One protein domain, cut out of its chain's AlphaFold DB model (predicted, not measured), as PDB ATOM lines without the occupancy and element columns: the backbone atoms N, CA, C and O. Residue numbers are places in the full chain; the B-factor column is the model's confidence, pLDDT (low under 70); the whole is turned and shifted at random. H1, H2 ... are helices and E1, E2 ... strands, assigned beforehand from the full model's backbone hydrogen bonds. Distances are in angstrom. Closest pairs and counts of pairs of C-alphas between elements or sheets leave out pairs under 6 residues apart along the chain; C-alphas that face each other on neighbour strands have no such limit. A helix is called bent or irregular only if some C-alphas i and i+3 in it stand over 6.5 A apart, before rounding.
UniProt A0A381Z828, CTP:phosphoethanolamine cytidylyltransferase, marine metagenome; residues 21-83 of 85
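What this domain is: This is residues 21 to 83 of the 85 residues of the protein "CTP:phosphoethanolamine cytidylyltransferase" of marine metagenome (UniProt A0A381Z828). A small compact body, in which two short parallel strands, E1 and E2, lie side by side with helix H2 over one face, has an arm sticking out of it, residues 69 to 83, that ends in helix H3. The short helix H1 sits at the end of the body where the strands begin, far from H3. The 63 printed residues hold three named helices and two named strands, in the order H1 E1 H2 E2 H3; the sheet's order is E1, E2, all parallel, and the class is mixed, helices and strands. The whole is loose, with a radius of gyration of the C-alphas of 15.1 A, and spans 46 by 21 by 19 A, the arm making much of the length.

How they stand to each other: Start at the sheet, where E1, residues 38 to 41, and E2, residues 62 to 65, are parallel neighbours with 31 degrees between their directions. C-alphas 38 and 62 face each other at 4.7 A; look across for N 63 and O 38 at 2.8 A and N 65 and O 40 at 2.9 A, within hydrogen-bond range. Between the strands in the chain comes H2, residues 46 to 58, and the three form a strand-helix-strand unit, two parallel neighbour strands joined through a helix, whose crossover is right-handed. The closest C-alphas of H2 and E2 are those of Pro 56 and Tyr 62, 5.3 A apart; for E1 and H2 they are those of Val 38 and Pro 56, 6.7 A apart. Next find H1, residues 27 to 32, close to H2 but not clearly touching it: the closest C-alphas, of Gln 27 and Ile 55, are 6.7 A apart. H1 and H2 run the same way at a steep tilt of 58 degrees. H3, residues 73 to 82, stands free and is apart from H1, E1 and H2; H1 and E2 are also apart. In H1 and H3 every O i to N i+4 pair is within hydrogen-bond range, in H2 7 of 9.

Where its parts are: Find C-alpha 38 at (-44.452, 5.620, 32.539), where E1 begins; it measures 10.5 A, and E2 10.3 A. H2 runs 14.0 A from C-alpha 46 at (-40.829, 5.605, 47.869) and is irregular: C-alphas 52 and 55 are 8.3 A apart. H1 is 8.5 A long. H3 runs 14.3 A to C-alpha 82 at (-36.596, -27.890, 44.713).

The domain as a whole: Look for the two C-alphas farthest apart at Lys 31 and Ala 83, 46.5 A. Without residues 69 to 83 the body spans 29 by 20 by 18 A. The links H1 to E1, E1 to H2 and H2 to E2 are tight, and E2 to H3, 7 residues, is short. The printed part has no cut, its mean pLDDT is 96.7, and no printed residue is under 70.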
ATOM      1  N   ALA A  21     -31.793   0.660  27.848       94.19
ATOM      2  CA  ALA A  21     -32.487   1.810  28.415       94.19
ATOM      3  C   ALA A  21     -31.850   2.245  29.754       94.19
ATOM      4  O   ALA A  21     -31.395   1.392  30.529       94.19
ATOM      5  N   PRO A  22     -31.818   3.556  30.053       94.75
ATOM      6  CA  PRO A  22     -31.230   4.052  31.289       94.75
ATOM      7  C   PRO A  22     -32.060   3.624  32.504       94.75
ATOM      8  O   PRO A  22     -33.283   3.515  32.432       94.75
ATOM      9  N   LEU A  23     -31.389   3.420  33.643       95.19
ATOM     10  CA  LEU A  23     -32.065   3.103  34.907       95.19
ATOM     11  C   LEU A  23     -32.920   4.274  35.416       95.19
ATOM     12  O   LEU A  23     -33.973   4.054  36.003       95.19
ATOM     13  N   ILE A  24     -32.448   5.505  35.207       97.06
ATOM     14  CA  ILE A  24     -33.145   6.737  35.583       97.06
ATOM     15  C   ILE A  24     -33.689   7.366  34.304       97.06
ATOM     16  O   ILE A  24     -32.928   7.636  33.371       97.06
ATOM     17  N   ILE A  25     -35.001   7.586  34.257       94.12
ATOM     18  CA  ILE A  25     -35.668   8.162  33.088       94.12
ATOM     19  C   ILE A  25     -35.644   9.685  33.192       94.12
ATOM     20  O   ILE A  25     -36.276  10.264  34.075       94.12
ATOM     21  N   ASP A  26     -34.944  10.339  32.266       95.50
ATOM     22  CA  ASP A  26     -34.886  11.797  32.189       95.50
ATOM     23  C   ASP A  26     -35.826  12.382  31.120       95.50
ATOM     24  O   ASP A  26     -36.455  11.682  30.318       95.50
ATOM     25  N   GLN A  27     -35.913  13.714  31.089       97.12
ATOM     26  CA  GLN A  27     -36.776  14.419  30.145       97.12
ATOM     27  C   GLN A  27     -36.327  14.243  28.683       97.12
ATOM     28  O   GLN A  27     -37.159  14.297  27.773       97.12
ATOM     29  N   SER A  28     -35.029  14.057  28.431       97.19
ATOM     30  CA  SER A  28     -34.505  13.871  27.077       97.19
ATOM     31  C   SER A  28     -34.952  12.528  26.500       97.19
ATOM     32  O   SER A  28     -35.363  12.466  25.342       97.19
ATOM     33  N   TRP A  29     -34.972  11.487  27.336       96.75
ATOM     34  CA  TRP A  29     -35.441  10.155  26.984       96.75
ATOM     35  C   TRP A  29     -36.938  10.152  26.679       96.75
ATOM     36  O   TRP A  29     -37.351   9.673  25.622       96.75
ATOM     37  N   ILE A  30     -37.733  10.780  27.550       97.44
ATOM     38  CA  ILE A  30     -39.179  10.964  27.357       97.44
ATOM     39  C   ILE A  30     -39.461  11.660  26.021       97.44
ATOM     40  O   ILE A  30     -40.264  11.172  25.230       97.44
ATOM     41  N   LYS A  31     -38.770  12.769  25.727       97.75
ATOM     42  CA  LYS A  31     -38.950  13.518  24.472       97.75
ATOM     43  C   LYS A  31     -38.517  12.718  23.246       97.75
ATOM     44  O   LYS A  31     -39.219  12.733  22.241       97.75
ATOM     45  N   ARG A  32     -37.375  12.025  23.321       97.31
ATOM     46  CA  ARG A  32     -36.812  11.245  22.210       97.31
ATOM     47  C   ARG A  32     -37.764  10.156  21.726       97.31
ATOM     48  O   ARG A  32     -37.866   9.956  20.521       97.31
ATOM     49  N   TYR A  33     -38.425   9.468  22.653       97.38
ATOM     50  CA  TYR A  33     -39.350   8.376  22.341       97.38
ATOM     51  C   TYR A  33     -40.821   8.778  22.441       97.38
ATOM     52  O   TYR A  33     -41.682   7.914  22.336       97.38
ATOM     53  N   GLN A  34     -41.103  10.073  22.626       97.56
ATOM     54  CA  GLN A  34     -42.458  10.619  22.722       97.56
ATOM     55  C   GLN A  34     -43.317   9.858  23.748       97.56
ATOM     56  O   GLN A  34     -44.433   9.445  23.462       97.56
ATOM     57  N   ILE A  35     -42.761   9.629  24.941       97.62
ATOM     58  CA  ILE A  35     -43.411   8.836  25.990       97.62
ATOM     59  C   ILE A  35     -44.510   9.665  26.657       97.62
ATOM     60  O   ILE A  35     -44.222  10.680  27.290       97.62
ATOM     61  N   ASP A  36     -45.750   9.187  26.577       98.19
ATOM     62  CA  ASP A  36     -46.899   9.813  27.245       98.19
ATOM     63  C   ASP A  36     -47.107   9.311  28.684       98.19
ATOM     64  O   ASP A  36     -47.667  10.013  29.528       98.19
ATOM     65  N   LEU A  37     -46.677   8.076  28.968       98.00
ATOM     66  CA  LEU A  37     -46.956   7.380  30.219       98.00
ATOM     67  C   LEU A  37     -45.785   6.479  30.631       98.00
ATOM     68  O   LEU A  37     -45.261   5.717  29.823       98.00
ATOM     69  N   VAL A  38     -45.421   6.528  31.911       97.81
ATOM     70  CA  VAL A  38     -44.452   5.620  32.539       97.81
ATOM     71  C   VAL A  38     -45.186   4.781  33.577       97.81
ATOM     72  O   VAL A  38     -45.881   5.325  34.433       97.81
ATOM     73  N   ILE A  39     -45.045   3.459  33.497       97.88
ATOM     74  CA  ILE A  39     -45.731   2.523  34.390       97.88
ATOM     75  C   ILE A  39     -44.705   1.667  35.125       97.88
ATOM     76  O   ILE A  39     -43.822   1.084  34.497       97.88
ATOM     77  N   HIS A  40     -44.865   1.550  36.440       97.06
ATOM     78  CA  HIS A  40     -44.169   0.554  37.254       97.06
ATOM     79  C   HIS A  40     -45.152  -0.131  38.205       97.06
ATOM     80  O   HIS A  40     -46.239   0.388  38.480       97.06
ATOM     81  N   SER A  41     -44.797  -1.311  38.705       95.69
ATOM     82  CA  SER A  41     -45.553  -1.925  39.792       95.69
ATOM     83  C   SER A  41     -45.415  -1.129  41.095       95.69
ATOM     84  O   SER A  41     -44.526  -0.300  41.267       95.69
ATOM     85  N   ASN A  42     -46.344  -1.351  42.019       94.94
ATOM     86  CA  ASN A  42     -46.369  -0.710  43.333       94.94
ATOM     87  C   ASN A  42     -45.505  -1.430  44.388       94.94
ATOM     88  O   ASN A  42     -45.817  -1.360  45.575       94.94
ATOM     89  N   ASP A  43     -44.478  -2.162  43.960       94.88
ATOM     90  CA  ASP A  43     -43.583  -2.962  44.803       94.88
ATOM     91  C   ASP A  43     -42.283  -2.242  45.196       94.88
ATOM     92  O   ASP A  43     -41.536  -2.762  46.024       94.88
ATOM     93  N   LEU A  44     -42.021  -1.054  44.646       95.44
ATOM     94  CA  LEU A  44     -40.887  -0.216  45.040       95.44
ATOM     95  C   LEU A  44     -41.163   0.551  46.337       95.44
ATOM     96  O   LEU A  44     -42.291   0.974  46.604       95.44
ATOM     97  N   SER A  45     -40.104   0.803  47.108       97.00
ATOM     98  CA  SER A  45     -40.148   1.829  48.153       97.00
ATOM     99  C   SER A  45     -40.253   3.234  47.546       97.00
ATOM    100  O   SER A  45     -39.847   3.464  46.405       97.00
ATOM    101  N   GLU A  46     -40.750   4.205  48.320       96.06
ATOM    102  CA  GLU A  46     -40.829   5.605  47.869       96.06
ATOM    103  C   GLU A  46     -39.450   6.172  47.492       96.06
ATOM    104  O   GLU A  46     -39.329   6.911  46.518       96.06
ATOM    105  N   GLU A  47     -38.390   5.795  48.217       97.81
ATOM    106  CA  GLU A  47     -37.022   6.236  47.923       97.81
ATOM    107  C   GLU A  47     -36.533   5.704  46.568       97.81
ATOM    108  O   GLU A  47     -35.989   6.458  45.758       97.81
ATOM    109  N   GLU A  48     -36.740   4.414  46.293       97.44
ATOM    110  CA  GLU A  48     -36.350   3.806  45.017       97.44
ATOM    111  C   GLU A  48     -37.141   4.381  43.850       97.44
ATOM    112  O   GLU A  48     -36.578   4.647  42.786       97.44
ATOM    113  N   GLU A  49     -38.436   4.588  44.060       96.81
ATOM    114  CA  GLU A  49     -39.318   5.160  43.064       96.81
ATOM    115  C   GLU A  49     -38.911   6.593  42.716       96.81
ATOM    116  O   GLU A  49     -38.750   6.909  41.537       96.81
ATOM    117  N   MET A  50     -38.658   7.439  43.717       97.12
ATOM    118  CA  MET A  50     -38.155   8.792  43.483       97.12
ATOM    119  C   MET A  50     -36.796   8.762  42.781       97.12
ATOM    120  O   MET A  50     -36.601   9.478  41.802       97.12
ATOM    121  N   ARG A  51     -35.880   7.874  43.183       97.06
ATOM    122  CA  ARG A  51     -34.561   7.748  42.542       97.06
ATOM    123  C   ARG A  51     -34.645   7.428  41.045       97.06
ATOM    124  O   ARG A  51     -33.789   7.879  40.288       97.06
ATOM    125  N   MET A  52     -35.614   6.620  40.615       97.06
ATOM    126  CA  MET A  52     -35.728   6.170  39.218       97.06
ATOM    127  C   MET A  52     -36.682   7.028  38.373       97.06
ATOM    128  O   MET A  52     -36.463   7.182  37.168       97.06
ATOM    129  N   TYR A  53     -37.733   7.574  38.992       97.69
ATOM    130  CA  TYR A  53     -38.902   8.128  38.303       97.69
ATOM    131  C   TYR A  53     -39.288   9.545  38.749       97.69
ATOM    132  O   TYR A  53     -40.371  10.006  38.388       97.69
ATOM    133  N   GLU A  54     -38.427  10.277  39.466       98.19
ATOM    134  CA  GLU A  54     -38.688  11.671  39.872       98.19
ATOM    135  C   GLU A  54     -39.200  12.543  38.713       98.19
ATOM    136  O   GLU A  54     -40.213  13.231  38.847       98.19
ATOM    137  N   ILE A  55     -38.546  12.481  37.547       98.38
ATOM    138  CA  ILE A  55     -38.910  13.293  36.379       98.38
ATOM    139  C   ILE A  55     -40.308  12.948  35.837       98.38
ATOM    140  O   ILE A  55     -41.146  13.852  35.771       98.38
ATOM    141  N   PRO A  56     -40.630  11.692  35.462       98.19
ATOM    142  CA  PRO A  56     -41.978  11.367  35.000       98.19
ATOM    143  C   PRO A  56     -43.058  11.564  36.078       98.19
ATOM    144  O   PRO A  56     -44.198  11.876  35.726       98.19
ATOM    145  N   ILE A  57     -42.729  11.447  37.372       97.94
ATOM    146  CA  ILE A  57     -43.640  11.802  38.475       97.94
ATOM    147  C   ILE A  57     -43.935  13.304  38.463       97.94
ATOM    148  O   ILE A  57     -45.103  13.691  38.410       97.94
ATOM    149  N   GLY A  58     -42.900  14.149  38.435       98.00
ATOM    150  CA  GLY A  58     -43.043  15.607  38.383       98.00
ATOM    151  C   GLY A  58     -43.772  16.106  37.130       98.00
ATOM    152  O   GLY A  58     -44.435  17.140  37.166       98.00
ATOM    153  N   MET A  59     -43.709  15.347  36.032       97.88
ATOM    154  CA  MET A  59     -44.444  15.617  34.791       97.88
ATOM    155  C   MET A  59     -45.887  15.077  34.791       97.88
ATOM    156  O   MET A  59     -46.609  15.276  33.818       97.88
ATOM    157  N   GLY A  60     -46.325  14.376  35.844       98.00
ATOM    158  CA  GLY A  60     -47.662  13.772  35.920       98.00
ATOM    159  C   GLY A  60     -47.866  12.559  35.000       98.00
ATOM    160  O   GLY A  60     -49.003  12.119  34.803       98.00
ATOM    161  N   MET A  61     -46.782  11.995  34.461       98.12
ATOM    162  CA  MET A  61     -46.768  10.889  33.493       98.12
ATOM    163  C   MET A  61     -46.622   9.513  34.147       98.12
ATOM    164  O   MET A  61     -46.784   8.501  33.477       98.12
ATOM    165  N   TYR A  62     -46.308   9.444  35.438       98.25
ATOM    166  CA  TYR A  62     -46.071   8.177  36.126       98.25
ATOM    167  C   TYR A  62     -47.357   7.559  36.699       98.25
ATOM    168  O   TYR A  62     -48.180   8.256  37.301       98.25
ATOM    169  N   ARG A  63     -47.547   6.247  36.535       98.00
ATOM    170  CA  ARG A  63     -48.659   5.477  37.119       98.00
ATOM    171  C   ARG A  63     -48.148   4.185  37.745       98.00
ATOM    172  O   ARG A  63     -47.251   3.536  37.217       98.00
ATOM    173  N   ARG A  64     -48.786   3.790  38.845       97.62
ATOM    174  CA  ARG A  64     -48.539   2.504  39.501       97.62
ATOM    175  C   ARG A  64     -49.572   1.477  39.056       97.62
ATOM    176  O   ARG A  64     -50.748   1.813  38.917       97.62
ATOM    177  N   VAL A  65     -49.146   0.231  38.894       97.25
ATOM    178  CA  VAL A  65     -50.030  -0.935  38.740       97.25
ATOM    179  C   VAL A  65     -49.795  -1.931  39.867       97.25
ATOM    180  O   VAL A  65     -48.745  -1.923  40.506       97.25
ATOM    181  N   GLN A  66     -50.780  -2.779  40.148       97.00
ATOM    182  CA  GLN A  66     -50.639  -3.778  41.201       97.00
ATOM    183  C   GLN A  66     -49.592  -4.826  40.806       97.00
ATOM    184  O   GLN A  66     -49.657  -5.399  39.717       97.00
ATOM    185  N   TYR A  67     -48.647  -5.097  41.706       95.94
ATOM    186  CA  TYR A  67     -47.719  -6.213  41.559       95.94
ATOM    187  C   TYR A  67     -48.477  -7.542  41.460       95.94
ATOM    188  O   TYR A  67     -49.448  -7.770  42.185       95.94
ATOM    189  N   THR A  68     -48.031  -8.440  40.579       94.94
ATOM    190  CA  THR A  68     -48.669  -9.756  40.433       94.94
ATOM    191  C   THR A  68     -48.268 -10.644  41.609       94.94
ATOM    192  O   THR A  68     -47.088 -10.977  41.731       94.94
ATOM    193  N   PRO A  69     -49.205 -11.047  42.484       92.44
ATOM    194  CA  PRO A  69     -48.861 -11.869  43.631       92.44
ATOM    195  C   PRO A  69     -48.356 -13.246  43.190       92.44
ATOM    196  O   PRO A  69     -48.587 -13.709  42.074       92.44
ATOM    197  N   ASP A  70     -47.661 -13.914  44.103       91.88
ATOM    198  CA  ASP A  70     -47.266 -15.322  43.991       91.88
ATOM    199  C   ASP A  70     -46.265 -15.721  42.906       91.88
ATOM    200  O   ASP A  70     -45.783 -16.856  42.917       91.88
ATOM    201  N   ILE A  71     -45.814 -14.775  42.088       95.25
ATOM    202  CA  ILE A  71     -44.738 -14.979  41.123       95.25
ATOM    203  C   ILE A  71     -43.626 -13.950  41.325       95.25
ATOM    204  O   ILE A  71     -43.873 -12.759  41.439       95.25
ATOM    205  N   SER A  72     -42.382 -14.418  41.389       96.00
ATOM    206  CA  SER A  72     -41.185 -13.573  41.380       96.00
ATOM    207  C   SER A  72     -39.986 -14.388  40.907       96.00
ATOM    208  O   SER A  72     -40.019 -15.623  40.939       96.00
ATOM    209  N   THR A  73     -38.905 -13.721  40.499       95.44
ATOM    210  CA  THR A  73     -37.658 -14.400  40.115       95.44
ATOM    211  C   THR A  73     -37.118 -15.261  41.256       95.44
ATOM    212  O   THR A  73     -36.752 -16.409  41.022       95.44
ATOM    213  N   THR A  74     -37.164 -14.773  42.501       96.38
ATOM    214  CA  THR A  74     -36.788 -15.551  43.692       96.38
ATOM    215  C   THR A  74     -37.632 -16.821  43.818       96.38
ATOM    216  O   THR A  74     -37.079 -17.914  43.897       96.38
ATOM    217  N   LYS A  75     -38.965 -16.716  43.698       96.50
ATOM    218  CA  LYS A  75     -39.867 -17.883  43.740       96.50
ATOM    219  C   LYS A  75     -39.652 -18.854  42.569       96.50
ATOM    220  O   LYS A  75     -39.924 -20.044  42.702       96.50
ATOM    221  N   ILE A  76     -39.228 -18.380  41.394       97.38
ATOM    222  CA  ILE A  76     -38.845 -19.255  40.270       97.38
ATOM    223  C   ILE A  76     -37.563 -20.017  40.617       97.38
ATOM    224  O   ILE A  76     -37.546 -21.238  40.503       97.38
ATOM    225  N   ILE A  77     -36.531 -19.317  41.095       97.81
ATOM    226  CA  ILE A  77     -35.251 -19.917  41.492       97.81
ATOM    227  C   ILE A  77     -35.463 -20.996  42.558       97.81
ATOM    228  O   ILE A  77     -34.925 -22.094  42.428       97.81
ATOM    229  N   ASP A  78     -36.271 -20.713  43.580       97.38
ATOM    230  CA  ASP A  78     -36.537 -21.662  44.662       97.38
ATOM    231  C   ASP A  78     -37.256 -22.920  44.158       97.38
ATOM    232  O   ASP A  78     -36.905 -24.031  44.552       97.38
ATOM    233  N   ARG A  79     -38.204 -22.775  43.220       97.00
ATOM    234  CA  ARG A  79     -38.870 -23.919  42.576       97.00
ATOM    235  C   ARG A  79     -37.911 -24.753  41.738       97.00
ATOM    236  O   ARG A  79     -37.974 -25.972  41.814       97.00
ATOM    237  N   CYS A  80     -37.023 -24.121  40.971       97.50
ATOM    238  CA  CYS A  80     -36.011 -24.838  40.197       97.50
ATOM    239  C   CYS A  80     -35.057 -25.623  41.104       97.50
ATOM    240  O   CYS A  80     -34.732 -26.760  40.793       97.50
ATOM    241  N   LYS A  81     -34.648 -25.051  42.244       97.00
ATOM    242  CA  LYS A  81     -33.791 -25.735  43.229       97.00
ATOM    243  C   LYS A  81     -34.480 -26.909  43.927       97.00
ATOM    244  O   LYS A  81     -33.800 -27.827  44.363       97.00
ATOM    245  N   ALA A  82     -35.799 -26.841  44.085       96.81
ATOM    246  CA  ALA A  82     -36.596 -27.890  44.713       96.81
ATOM    247  C   ALA A  82     -37.098 -28.956  43.721       96.81
ATOM    248  O   ALA A  82     -37.719 -29.928  44.152       96.81
ATOM    249  N   ALA A  83     -36.888 -28.768  42.413       95.06
ATOM    250  CA  ALA A  83     -37.311 -29.730  41.406       95.06
ATOM    251  C   ALA A  83     -36.476 -31.018  41.531       95.06
ATOM    252  O   ALA A  83     -35.256 -30.925  41.676       95.06
TER     253      ALA A  83